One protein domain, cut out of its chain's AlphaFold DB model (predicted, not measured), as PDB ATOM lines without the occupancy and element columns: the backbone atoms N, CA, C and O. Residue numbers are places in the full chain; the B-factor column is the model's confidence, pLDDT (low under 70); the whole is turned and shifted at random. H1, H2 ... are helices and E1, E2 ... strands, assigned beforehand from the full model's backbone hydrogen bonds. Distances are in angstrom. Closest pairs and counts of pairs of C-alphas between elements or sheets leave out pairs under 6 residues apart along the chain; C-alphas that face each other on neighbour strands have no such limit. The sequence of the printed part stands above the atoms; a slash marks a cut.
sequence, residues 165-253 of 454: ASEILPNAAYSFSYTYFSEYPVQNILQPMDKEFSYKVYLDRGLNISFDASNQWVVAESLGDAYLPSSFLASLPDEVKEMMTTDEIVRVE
ATOM      1  N   ALA A 165     102.312 -99.309 218.659       87.69
ATOM      2  CA  ALA A 165     101.960 -97.888 218.750       87.69
ATOM      3  C   ALA A 165     101.011 -97.568 219.928       87.69
ATOM      4  O   ALA A 165     101.042 -96.459 220.461       87.69
ATOM      5  N   SER A 166     100.186 -98.530 220.360       89.75
ATOM      6  CA  SER A 166      99.302 -98.441 221.533       89.75
ATOM      7  C   SER A 166     100.017 -98.407 222.884       89.75
ATOM      8  O   SER A 166      99.413 -97.977 223.866       89.75
ATOM      9  N   GLU A 167     101.263 -98.872 222.962       89.62
ATOM     10  CA  GLU A 167     102.084 -98.825 224.178       89.62
ATOM     11  C   GLU A 167     102.806 -97.479 224.325       89.62
ATOM     12  O   GLU A 167     103.073 -97.039 225.446       89.62
ATOM     13  N   ILE A 168     103.054 -96.799 223.203       90.44
ATOM     14  CA  ILE A 168     103.754 -95.511 223.132       90.44
ATOM     15  C   ILE A 168     102.762 -94.341 223.192       90.44
ATOM     16  O   ILE A 168     102.925 -93.405 223.981       90.44
ATOM     17  N   LEU A 169     101.727 -94.367 222.347       92.69
ATOM     18  CA  LEU A 169     100.810 -93.243 222.186       92.69
ATOM     19  C   LEU A 169      99.739 -93.217 223.282       92.69
ATOM     20  O   LEU A 169      99.125 -94.238 223.601       92.69
ATOM     21  N   PRO A 170      99.383 -92.025 223.791       94.12
ATOM     22  CA  PRO A 170      98.172 -91.862 224.579       94.12
ATOM     23  C   PRO A 170      96.934 -92.324 223.803       94.12
ATOM     24  O   PRO A 170      96.819 -92.095 222.598       94.12
ATOM     25  N   ASN A 171      95.954 -92.888 224.516       93.31
ATOM     26  CA  ASN A 171      94.757 -93.488 223.913       93.31
ATOM     27  C   ASN A 171      94.037 -92.567 222.906       93.31
ATOM     28  O   ASN A 171      93.568 -93.036 221.875       93.31
ATOM     29  N   ALA A 172      93.970 -91.258 223.171       93.06
ATOM     30  CA  ALA A 172      93.345 -90.301 222.253       93.06
ATOM     31  C   ALA A 172      94.064 -90.226 220.891       93.06
ATOM     32  O   ALA A 172      93.399 -90.266 219.858       93.06
ATOM     33  N   ALA A 173      95.401 -90.177 220.893       95.25
ATOM     34  CA  ALA A 173      96.203 -90.128 219.675       95.25
ATOM     35  C   ALA A 173      96.169 -91.472 218.936       95.25
ATOM     36  O   ALA A 173      95.863 -91.509 217.747       95.25
ATOM     37  N   TYR A 174      96.369 -92.580 219.660       94.88
ATOM     38  CA  TYR A 174      96.290 -93.927 219.089       94.88
ATOM     39  C   TYR A 174      94.922 -94.199 218.448       94.88
ATOM     40  O   TYR A 174      94.845 -94.595 217.286       94.88
ATOM     41  N   SER A 175      93.833 -93.938 219.181       94.88
ATOM     42  CA  SER A 175      92.471 -94.154 218.686       94.88
ATOM     43  C   SER A 175      92.178 -93.311 217.451       94.88
ATOM     44  O   SER A 175      91.507 -93.792 216.541       94.88
ATOM     45  N   PHE A 176      92.673 -92.072 217.398       96.69
ATOM     46  CA  PHE A 176      92.508 -91.211 216.232       96.69
ATOM     47  C   PHE A 176      93.217 -91.789 215.002       96.69
ATOM     48  O   PHE A 176      92.563 -92.011 213.981       96.69
ATOM     49  N   SER A 177      94.515 -92.096 215.116       95.38
ATOM     50  CA  SER A 177      95.302 -92.677 214.021       95.38
ATOM     51  C   SER A 177      94.687 -93.991 213.539       95.38
ATOM     52  O   SER A 177      94.446 -94.162 212.350       95.38
ATOM     53  N   TYR A 178      94.321 -94.885 214.458       93.69
ATOM     54  CA  TYR A 178      93.721 -96.171 214.108       93.69
ATOM     55  C   TYR A 178      92.337 -96.026 213.458       93.69
ATOM     56  O   TYR A 178      92.025 -96.710 212.488       93.69
ATOM     57  N   THR A 179      91.489 -95.122 213.954       96.06
ATOM     58  CA  THR A 179      90.123 -94.968 213.425       96.06
ATOM     59  C   THR A 179      90.126 -94.388 212.017       96.06
ATOM     60  O   THR A 179      89.388 -94.866 211.156       96.06
ATOM     61  N   TYR A 180      90.940 -93.360 211.773       97.44
ATOM     62  CA  TYR A 180      90.866 -92.594 210.530       97.44
ATOM     63  C   TYR A 180      91.933 -92.973 209.502       97.44
ATOM     64  O   TYR A 180      91.729 -92.687 208.325       97.44
ATOM     65  N   PHE A 181      93.004 -93.658 209.912       96.06
ATOM     66  CA  PHE A 181      94.135 -94.042 209.064       96.06
ATOM     67  C   PHE A 181      94.481 -95.542 209.175       96.06
ATOM     68  O   PHE A 181      95.613 -95.929 208.918       96.06
ATOM     69  N   SER A 182      93.524 -96.414 209.528       91.75
ATOM     70  CA  SER A 182      93.760 -97.868 209.710       91.75
ATOM     71  C   SER A 182      94.371 -98.593 208.506       91.75
ATOM     72  O   SER A 182      94.987 -99.638 208.688       91.75
ATOM     73  N   GLU A 183      94.200 -98.068 207.293       90.88
ATOM     74  CA  GLU A 183      94.784 -98.631 206.067       90.88
ATOM     75  C   GLU A 183      96.283 -98.322 205.910       90.88
ATOM     76  O   GLU A 183      96.931 -98.890 205.034       90.88
ATOM     77  N   TYR A 184      96.830 -97.441 206.753       91.75
ATOM     78  CA  TYR A 184      98.205 -96.959 206.691       91.75
ATOM     79  C   TYR A 184      98.921 -97.334 207.993       91.75
ATOM     80  O   TYR A 184      98.743 -96.659 209.011       91.75
ATOM     81  N   PRO A 185      99.706 -98.426 207.999       89.06
ATOM     82  CA  PRO A 185     100.455 -98.849 209.176       89.06
ATOM     83  C   PRO A 185     101.349 -97.734 209.725       89.06
ATOM     84  O   PRO A 185     101.919 -96.951 208.964       89.06
ATOM     85  N   VAL A 186     101.494 -97.681 211.051       90.69
ATOM     86  CA  VAL A 186     102.436 -96.766 211.709       90.69
ATOM     87  C   VAL A 186     103.861 -97.217 211.408       90.69
ATOM     88  O   VAL A 186     104.204 -98.368 211.663       90.69
ATOM     89  N   GLN A 187     104.675 -96.303 210.882       88.12
ATOM     90  CA  GLN A 187     106.090 -96.534 210.589       88.12
ATOM     91  C   GLN A 187     107.000 -95.977 211.685       88.12
ATOM     92  O   GLN A 187     107.958 -96.640 212.070       88.12
ATOM     93  N   ASN A 188     106.698 -94.778 212.193       91.44
ATOM     94  CA  ASN A 188     107.528 -94.076 213.173       91.44
ATOM     95  C   ASN A 188     106.672 -93.212 214.114       91.44
ATOM     96  O   ASN A 188     105.629 -92.684 213.709       91.44
ATOM     97  N   ILE A 189     107.132 -93.006 215.353       93.88
ATOM     98  CA  ILE A 189     106.497 -92.108 216.329       93.88
ATOM     99  C   ILE A 189     107.561 -91.205 216.940       93.88
ATOM    100  O   ILE A 189     108.372 -91.628 217.759       93.88
ATOM    101  N   LEU A 190     107.483 -89.917 216.628       93.69
ATOM    102  CA  LEU A 190     108.370 -88.921 217.202       93.69
ATOM    103  C   LEU A 190     107.736 -88.222 218.394       93.69
ATOM    104  O   LEU A 190     106.568 -87.836 218.351       93.69
ATOM    105  N   GLN A 191     108.556 -87.959 219.405       93.69
ATOM    106  CA  GLN A 191     108.356 -86.873 220.354       93.69
ATOM    107  C   GLN A 191     109.161 -85.655 219.877       93.69
ATOM    108  O   GLN A 191     110.391 -85.664 219.994       93.69
ATOM    109  N   PRO A 192     108.509 -84.617 219.324       91.56
ATOM    110  CA  PRO A 192     109.212 -83.459 218.787       91.56
ATOM    111  C   PRO A 192     109.982 -82.680 219.859       91.56
ATOM    112  O   PRO A 192     109.571 -82.628 221.018       91.56
ATOM    113  N   MET A 193     111.082 -82.031 219.462       84.44
ATOM    114  CA  MET A 193     111.792 -81.093 220.352       84.44
ATOM    115  C   MET A 193     110.995 -79.799 220.578       84.44
ATOM    116  O   MET A 193     111.140 -79.138 221.611       84.44
ATOM    117  N   ASP A 194     110.146 -79.437 219.614       77.12
ATOM    118  CA  ASP A 194     109.210 -78.328 219.742       77.12
ATOM    119  C   ASP A 194     108.063 -78.685 220.700       77.12
ATOM    120  O   ASP A 194     107.469 -79.755 220.621       77.12
ATOM    121  N   LYS A 195     107.728 -77.752 221.594       76.31
ATOM    122  CA  LYS A 195     106.642 -77.894 222.571       76.31
ATOM    123  C   LYS A 195     105.260 -77.642 221.979       76.31
ATOM    124  O   LYS A 195     104.274 -77.809 222.697       76.31
ATOM    125  N   GLU A 196     105.183 -77.201 220.726       77.44
ATOM    126  CA  GLU A 196     103.914 -77.060 220.014       77.44
ATOM    127  C   GLU A 196     103.194 -78.410 219.862       77.44
ATOM    128  O   GLU A 196     101.969 -78.481 220.004       77.44
ATOM    129  N   PHE A 197     103.951 -79.497 219.691       87.19
ATOM    130  CA  PHE A 197     103.414 -80.837 219.481       87.19
ATOM    131  C   PHE A 197     103.858 -81.803 220.582       87.19
ATOM    132  O   PHE A 197     104.994 -81.768 221.046       87.19
ATOM    133  N   SER A 198     102.964 -82.698 220.992       91.75
ATOM    134  CA  SER A 198     103.303 -83.806 221.891       91.75
ATOM    135  C   SER A 198     103.900 -84.989 221.136       91.75
ATOM    136  O   SER A 198     104.870 -85.583 221.605       91.75
ATOM    137  N   TYR A 199     103.328 -85.308 219.972       94.62
ATOM    138  CA  TYR A 199     103.709 -86.443 219.140       94.62
ATOM    139  C   TYR A 199     103.527 -86.124 217.657       94.62
ATOM    140  O   TYR A 199     102.599 -85.405 217.275       94.62
ATOM    141  N   LYS A 200     104.375 -86.726 216.824       95.00
ATOM    142  CA  LYS A 200     104.163 -86.862 215.381       95.00
ATOM    143  C   LYS A 200     104.183 -88.336 215.012       95.00
ATOM    144  O   LYS A 200     105.121 -89.041 215.365       95.00
ATOM    145  N   VAL A 201     103.151 -88.793 214.320       95.12
ATOM    146  CA  VAL A 201     103.001 -90.186 213.894       95.12
ATOM    147  C   VAL A 201     103.176 -90.231 212.389       95.12
ATOM    148  O   VAL A 201     102.378 -89.620 211.681       95.12
ATOM    149  N   TYR A 202     104.196 -90.937 211.914       93.88
ATOM    150  CA  TYR A 202     104.401 -91.191 210.493       93.88
ATOM    151  C   TYR A 202     103.814 -92.549 210.141       93.88
ATOM    152  O   TYR A 202     103.996 -93.539 210.854       93.88
ATOM    153  N   LEU A 203     103.084 -92.568 209.042       93.06
ATOM    154  CA  LEU A 203     102.331 -93.696 208.536       93.06
ATOM    155  C   LEU A 203     102.852 -94.055 207.144       93.06
ATOM    156  O   LEU A 203     103.539 -93.264 206.492       93.06
ATOM    157  N   ASP A 204     102.483 -95.242 206.674       88.88
ATOM    158  CA  ASP A 204     102.809 -95.675 205.320       88.88
ATOM    159  C   ASP A 204     102.355 -94.668 204.245       88.88
ATOM    160  O   ASP A 204     101.410 -93.892 204.423       88.88
ATOM    161  N   ARG A 205     103.048 -94.692 203.101       89.44
ATOM    162  CA  ARG A 205     102.861 -93.781 201.956       89.44
ATOM    163  C   ARG A 205     103.092 -92.294 202.247       89.44
ATOM    164  O   ARG A 205     102.564 -91.439 201.540       89.44
ATOM    165  N   GLY A 206     103.905 -91.984 203.256       91.25
ATOM    166  CA  GLY A 206     104.329 -90.613 203.553       91.25
ATOM    167  C   GLY A 206     103.264 -89.768 204.253       91.25
ATOM    168  O   GLY A 206     103.406 -88.547 204.325       91.25
ATOM    169  N   LEU A 207     102.206 -90.387 204.776       95.69
ATOM    170  CA  LEU A 207     101.216 -89.700 205.598       95.69
ATOM    171  C   LEU A 207     101.776 -89.448 206.999       95.69
ATOM    172  O   LEU A 207     102.483 -90.282 207.560       95.69
ATOM    173  N   ASN A 208     101.426 -88.320 207.609       95.56
ATOM    174  CA  ASN A 208     101.730 -88.081 209.013       95.56
ATOM    175  C   ASN A 208     100.653 -87.265 209.732       95.56
ATOM    176  O   ASN A 208      99.855 -86.550 209.122       95.56
ATOM    177  N   ILE A 209     100.629 -87.408 211.058       97.44
ATOM    178  CA  ILE A 209      99.685 -86.738 211.951       97.44
ATOM    179  C   ILE A 209     100.455 -86.104 213.106       97.44
ATOM    180  O   ILE A 209     101.178 -86.788 213.830       97.44
ATOM    181  N   SER A 210     100.254 -84.805 213.319       96.94
ATOM    182  CA  SER A 210     100.780 -84.070 214.471       96.94
ATOM    183  C   SER A 210      99.697 -83.875 215.530       96.94
ATOM    184  O   SER A 210      98.560 -83.512 215.210       96.94
ATOM    185  N   PHE A 211     100.059 -84.079 216.796       96.25
ATOM    186  CA  PHE A 211      99.176 -83.933 217.954       96.25
ATOM    187  C   PHE A 211      99.672 -82.835 218.892       96.25
ATOM    188  O   PHE A 211     100.869 -82.727 219.142       96.25
ATOM    189  N   ASP A 212      98.758 -82.048 219.455       93.12
ATOM    190  CA  ASP A 212      99.076 -81.016 220.448       93.12
ATOM    191  C   ASP A 212      99.362 -81.602 221.845       93.12
ATOM    192  O   ASP A 212      99.238 -82.804 222.085       93.12
ATOM    193  N   ALA A 213      99.700 -80.751 222.817       90.62
ATOM    194  CA  ALA A 213      99.938 -81.155 224.210       90.62
ATOM    195  C   ALA A 213      98.732 -81.829 224.910       90.62
ATOM    196  O   ALA A 213      98.905 -82.479 225.942       90.62
ATOM    197  N   SER A 214      97.518 -81.690 224.365       90.19
ATOM    198  CA  SER A 214      96.293 -82.359 224.833       90.19
ATOM    199  C   SER A 214      96.006 -83.662 224.068       90.19
ATOM    200  O   SER A 214      94.955 -84.279 224.268       90.19
ATOM    201  N   ASN A 215      96.943 -84.104 223.223       92.12
ATOM    202  CA  ASN A 215      96.845 -85.266 222.338       92.12
ATOM    203  C   ASN A 215      95.677 -85.170 221.349       92.12
ATOM    204  O   ASN A 215      95.068 -86.177 220.987       92.12
ATOM    205  N   GLN A 216      95.333 -83.949 220.948       93.25
ATOM    206  CA  GLN A 216      94.363 -83.674 219.903       93.25
ATOM    207  C   GLN A 216      95.103 -83.465 218.585       93.25
ATOM    208  O   GLN A 216      96.119 -82.775 218.547       93.25
ATOM    209  N   TRP A 217      94.608 -84.056 217.496       95.88
ATOM    210  CA  TRP A 217      95.221 -83.863 216.181       95.88
ATOM    211  C   TRP A 217      95.156 -82.384 215.776       95.88
ATOM    212  O   TRP A 217      94.155 -81.702 216.011       95.88
ATOM    213  N   VAL A 218      96.213 -81.872 215.172       95.88
ATOM    214  CA  VAL A 218      96.292 -80.469 214.735       95.88
ATOM    215  C   VAL A 218      96.723 -80.356 213.288       95.88
ATOM    216  O   VAL A 218      96.280 -79.446 212.604       95.88
ATOM    217  N   VAL A 219      97.499 -81.313 212.785       97.44
ATOM    218  CA  VAL A 219      97.851 -81.400 211.367       97.44
ATOM    219  C   VAL A 219      97.746 -82.854 210.944       97.44
ATOM    220  O   VAL A 219      98.268 -83.726 211.634       97.44
ATOM    221  N   ALA A 220      97.075 -83.106 209.828       98.00
ATOM    222  CA  ALA A 220      97.195 -84.339 209.066       98.00
ATOM    223  C   ALA A 220      97.661 -83.965 207.661       98.00
ATOM    224  O   ALA A 220      97.036 -83.119 207.019       98.00
ATOM    225  N   GLU A 221      98.755 -84.555 207.193       96.94
ATOM    226  CA  GLU A 221      99.320 -84.217 205.890       96.94
ATOM    227  C   GLU A 221      99.989 -85.403 205.197       96.94
ATOM    228  O   GLU A 221     100.310 -86.414 205.823       96.94
ATOM    229  N   SER A 222     100.194 -85.256 203.893       94.31
ATOM    230  CA  SER A 222     100.986 -86.145 203.059       94.31
ATOM    231  C   SER A 222     102.274 -85.449 202.638       94.31
ATOM    232  O   SER A 222     102.240 -84.356 202.078       94.31
ATOM    233  N   LEU A 223     103.405 -86.102 202.893       86.19
ATOM    234  CA  LEU A 223     104.727 -85.720 202.385       86.19
ATOM    235  C   LEU A 223     105.113 -86.522 201.130       86.19
ATOM    236  O   LEU A 223     106.217 -86.359 200.616       86.19
ATOM    237  N   GLY A 224     104.227 -87.407 200.661       80.50
ATOM    238  CA  GLY A 224     104.432 -88.261 199.494       80.50
ATOM    239  C   GLY A 224     103.268 -88.184 198.508       80.50
ATOM    240  O   GLY A 224     102.510 -87.219 198.486       80.50
ATOM    241  N   ASP A 225     103.098 -89.240 197.714       81.88
ATOM    242  CA  ASP A 225     102.108 -89.286 196.626       81.88
ATOM    243  C   ASP A 225     100.697 -89.717 197.086       81.88
ATOM    244  O   ASP A 225      99.826 -90.019 196.268       81.88
ATOM    245  N   ALA A 226     100.460 -89.818 198.398       91.06
ATOM    246  CA  ALA A 226      99.159 -90.186 198.953       91.06
ATOM    247  C   ALA A 226      98.263 -88.963 199.199       91.06
ATOM    248  O   ALA A 226      98.741 -87.875 199.511       91.06
ATOM    249  N   TYR A 227      96.948 -89.173 199.142       95.50
ATOM    250  CA  TYR A 227      95.957 -88.219 199.644       95.50
ATOM    251  C   TYR A 227      95.482 -88.625 201.037       95.50
ATOM    252  O   TYR A 227      95.584 -89.790 201.435       95.50
ATOM    253  N   LEU A 228      94.922 -87.669 201.774       97.12
ATOM    254  CA  LEU A 228      94.336 -87.942 203.077       97.12
ATOM    255  C   LEU A 228      93.143 -88.909 202.953       97.12
ATOM    256  O   LEU A 228      92.340 -88.785 202.026       97.12
ATOM    257  N   PRO A 229      92.982 -89.865 203.889       96.62
ATOM    258  CA  PRO A 229      91.972 -90.912 203.761       96.62
ATOM    259  C   PRO A 229      90.544 -90.362 203.769       96.62
ATOM    260  O   PRO A 229      90.207 -89.482 204.565       96.62
ATOM    261  N   SER A 230      89.648 -90.959 202.980       95.12
ATOM    262  CA  SER A 230      88.230 -90.565 202.954       95.12
ATOM    263  C   SER A 230      87.544 -90.710 204.318       95.12
ATOM    264  O   SER A 230      86.638 -89.946 204.636       95.12
ATOM    265  N   SER A 231      87.981 -91.664 205.147       95.50
ATOM    266  CA  SER A 231      87.556 -91.820 206.547       95.50
ATOM    267  C   SER A 231      87.868 -90.583 207.388       95.50
ATOM    268  O   SER A 231      87.017 -90.141 208.161       95.50
ATOM    269  N   PHE A 232      89.060 -90.005 207.225       97.56
ATOM    270  CA  PHE A 232      89.442 -88.758 207.881       97.56
ATOM    271  C   PHE A 232      88.642 -87.577 207.322       97.56
ATOM    272  O   PHE A 232      88.036 -86.837 208.096       97.56
ATOM    273  N   LEU A 233      88.558 -87.433 205.997       96.75
ATOM    274  CA  LEU A 233      87.830 -86.324 205.364       96.75
ATOM    275  C   LEU A 233      86.337 -86.323 205.736       96.75
ATOM    276  O   LEU A 233      85.767 -85.276 206.036       96.75
ATOM    277  N   ALA A 234      85.711 -87.500 205.827       95.50
ATOM    278  CA  ALA A 234      84.321 -87.643 206.260       95.50
ATOM    279  C   ALA A 234      84.088 -87.235 207.727       95.50
ATOM    280  O   ALA A 234      82.957 -86.900 208.091       95.50
ATOM    281  N   SER A 235      85.136 -87.254 208.558       95.38
ATOM    282  CA  SER A 235      85.081 -86.844 209.967       95.38
ATOM    283  C   SER A 235      85.108 -85.326 210.168       95.38
ATOM    284  O   SER A 235      84.833 -84.850 211.272       95.38
ATOM    285  N   LEU A 236      85.425 -84.559 209.118       96.12
ATOM    286  CA  LEU A 236      85.429 -83.102 209.175       96.12
ATOM    287  C   LEU A 236      83.996 -82.547 209.332       96.12
ATOM    288  O   LEU A 236      83.030 -83.197 208.906       96.12
ATOM    289  N   PRO A 237      83.845 -81.346 209.926       94.44
ATOM    290  CA  PRO A 237      82.562 -80.645 210.011       94.44
ATOM    291  C   PRO A 237      81.891 -80.479 208.643       94.44
ATOM    292  O   PRO A 237      82.578 -80.335 207.628       94.44
ATOM    293  N   ASP A 238      80.557 -80.489 208.610       90.62
ATOM    294  CA  ASP A 238      79.781 -80.386 207.365       90.62
ATOM    295  C   ASP A 238      80.114 -79.102 206.601       90.62
ATOM    296  O   ASP A 238      80.343 -79.154 205.396       90.62
ATOM    297  N   GLU A 239      80.300 -77.989 207.310       87.44
ATOM    298  CA  GLU A 239      80.692 -76.706 206.732       87.44
ATOM    299  C   GLU A 239      82.056 -76.781 206.024       87.44
ATOM    300  O   GLU A 239      82.267 -76.132 205.001       87.44
ATOM    301  N   VAL A 240      82.998 -77.581 206.546       91.38
ATOM    302  CA  VAL A 240      84.324 -77.758 205.924       91.38
ATOM    303  C   VAL A 240      84.178 -78.602 204.669       91.38
ATOM    304  O   VAL A 240      84.729 -78.250 203.629       91.38
ATOM    305  N   LYS A 241      83.401 -79.685 204.749       91.75
ATOM    306  CA  LYS A 241      83.174 -80.600 203.626       91.75
ATOM    307  C   LYS A 241      82.436 -79.926 202.472       91.75
ATOM    308  O   LYS A 241      82.770 -80.182 201.324       91.75
ATOM    309  N   GLU A 242      81.483 -79.040 202.750       88.06
ATOM    310  CA  GLU A 242      80.758 -78.285 201.715       88.06
ATOM    311  C   GLU A 242      81.667 -77.353 200.899       88.06
ATOM    312  O   GLU A 242      81.397 -77.098 199.725       88.06
ATOM    313  N   MET A 243      82.760 -76.870 201.498       85.06
ATOM    314  CA  MET A 243      83.756 -76.030 200.825       85.06
ATOM    315  C   MET A 243      84.773 -76.839 200.006       85.06
ATOM    316  O   MET A 243      85.467 -76.281 199.150       85.06
ATOM    317  N   MET A 244      84.877 -78.147 200.248       87.12
ATOM    318  CA  MET A 244      85.773 -79.022 199.501       87.12
ATOM    319  C   MET A 244      85.228 -79.259 198.090       87.12
ATOM    320  O   MET A 244      84.072 -79.622 197.892       87.12
ATOM    321  N   THR A 245      86.084 -79.061 197.088       84.94
ATOM    322  CA  THR A 245      85.732 -79.246 195.664       84.94
ATOM    323  C   THR A 245      86.379 -80.483 195.040       84.94
ATOM    324  O   THR A 245      86.105 -80.798 193.883       84.94
ATOM    325  N   THR A 246      87.234 -81.172 195.796       88.94
ATOM    326  CA  THR A 246      87.955 -82.391 195.417       88.94
ATOM    327  C   THR A 246      88.294 -83.193 196.676       88.94
ATOM    328  O   THR A 246      88.379 -82.619 197.765       88.94
ATOM    329  N   ASP A 247      88.521 -84.494 196.505       89.06
ATOM    330  CA  ASP A 247      89.014 -85.404 197.547       89.06
ATOM    331  C   ASP A 247      90.547 -85.572 197.499       89.06
ATOM    332  O   ASP A 247      91.124 -86.244 198.350       89.06
ATOM    333  N   GLU A 248      91.223 -84.936 196.535       94.25
ATOM    334  CA  GLU A 248      92.690 -84.897 196.381       94.25
ATOM    335  C   GLU A 248      93.331 -83.954 197.420       94.25
ATOM    336  O   GLU A 248      94.066 -83.020 197.095       94.25
ATOM    337  N   ILE A 249      92.978 -84.147 198.693       96.50
ATOM    338  CA  ILE A 249      93.438 -83.336 199.819       96.50
ATOM    339  C   ILE A 249      94.765 -83.883 200.329       96.50
ATOM    340  O   ILE A 249      94.866 -85.062 200.666       96.50
ATOM    341  N   VAL A 250      95.767 -83.014 200.431       96.94
ATOM    342  CA  VAL A 250      97.120 -83.370 200.881       96.94
ATOM    343  C   VAL A 250      97.418 -82.871 202.287       96.94
ATOM    344  O   VAL A 250      98.261 -83.455 202.957       96.94
ATOM    345  N   ARG A 251      96.718 -81.840 202.776       97.75
ATOM    346  CA  ARG A 251      96.914 -81.315 204.132       97.75
ATOM    347  C   ARG A 251      95.626 -80.746 204.713       97.75
ATOM    348  O   ARG A 251      94.893 -80.010 204.054       97.75
ATOM    349  N   VAL A 252      95.373 -81.066 205.979       98.19
ATOM    350  CA  VAL A 252      94.361 -80.416 206.813       98.19
ATOM    351  C   VAL A 252      95.007 -80.019 208.126       98.19
ATOM    352  O   VAL A 252      95.460 -80.859 208.902       98.19
ATOM    353  N   GLU A 253      94.999 -78.722 208.389       97.56
ATOM    354  CA  GLU A 253      95.417 -78.144 209.653       97.56
ATOM    355  C   GLU A 253      94.201 -77.624 210.413       97.56
ATOM    356  O   GLU A 253      93.293 -77.015 209.845       97.56
TER     357      GLU A 253
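AT A GLANCE: This is residues 165 to 253 of the 454 residues of an uncharacterized protein of Parabacteroides sp. An277 (UniProt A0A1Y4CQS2). A twisted sheet of five strands forms a slab, and the longest helix, H2, runs along one face of it, over E2 and E3. Two short helices, H3 and H4, follow E4 in the chain; H3 packs on H2, and H4 lies farther out, off the sheet, while the short H1 sits at the opposite end of the longest axis. The printed part has 89 residues with four named helices and five named strands, in the order H1 H2 E1 E2 E3 E4 H3 H4 E5, of mixed class. The sheet runs E1 E2 E3 E4 E5, antiparallel throughout. The whole is compact, with a radius of gyration of the C-alphas of 12.7 A and spans of 36 by 24 by 22 A.

HOW THE PARTS SIT: E1, residues 186 to 192, E2, residues 199 to 203, E3, residues 207 to 211, and E4, residues 217 to 222, make a meander, each strand the antiparallel neighbour of the one before. E1 and E2 form a hairpin, with N 190 and O 200 2.8 A apart. In the hairpin of E2 and E3, N 203 and O 207 are 2.8 A apart, and in that of E3 and E4, N 210 and O 219 are 2.8 A apart. E5, residues 249 to 253, is an edge strand antiparallel to E4, with N 252 and O 220 2.8 A apart. H2, residues 171 to 181, is on the sheet at a height over the sheet of 9.7 A, making two layers, a helix on one face of a sheet. It runs along the strands, at 26 degrees to E3 on the local plane; their closest C-alphas, of Ala 173 and Phe 211, are 7.1 A apart. H3, residues 230 to 234, touches H2, the closest C-alphas being those of Tyr 180 and Phe 232, 4.9 A apart. H3 is only just on the sheet, with 5 pairs of C-alphas within 10 A, and only grazes it. H4, residues 238 to 243, is not on the sheet. H4 is close to H3 but not clearly touching, with the closest C-alphas, of Leu 233 and Lys 241, 7.6 A apart. H1, residues 165 to 168, only grazes the sheet and is close to H2 but not clearly touching, with the closest C-alphas, of Ser 166 and Tyr 174, 6.0 A apart. In H2 and H3 every O i to N i+4 pair is within hydrogen-bond range, in H4 1 of 2, and H1 is too short for such a pair.

IN THESE COORDINATES: H1 begins at C-alpha 165, (101.960, -97.888, 218.750). H2 is 14.9 A long, E1 16.5 A, E4 14.5 A and E3 13.8 A. E5 ends at C-alpha 253, (95.417, -78.144, 209.653).

THE WHOLE: The C-alphas farthest apart, of Glu 167 and Thr 245, are 38.3 A apart. The printed part has no cut, and no link is long. The mean pLDDT of the printed part is 92.3, and no printed residue is under 70.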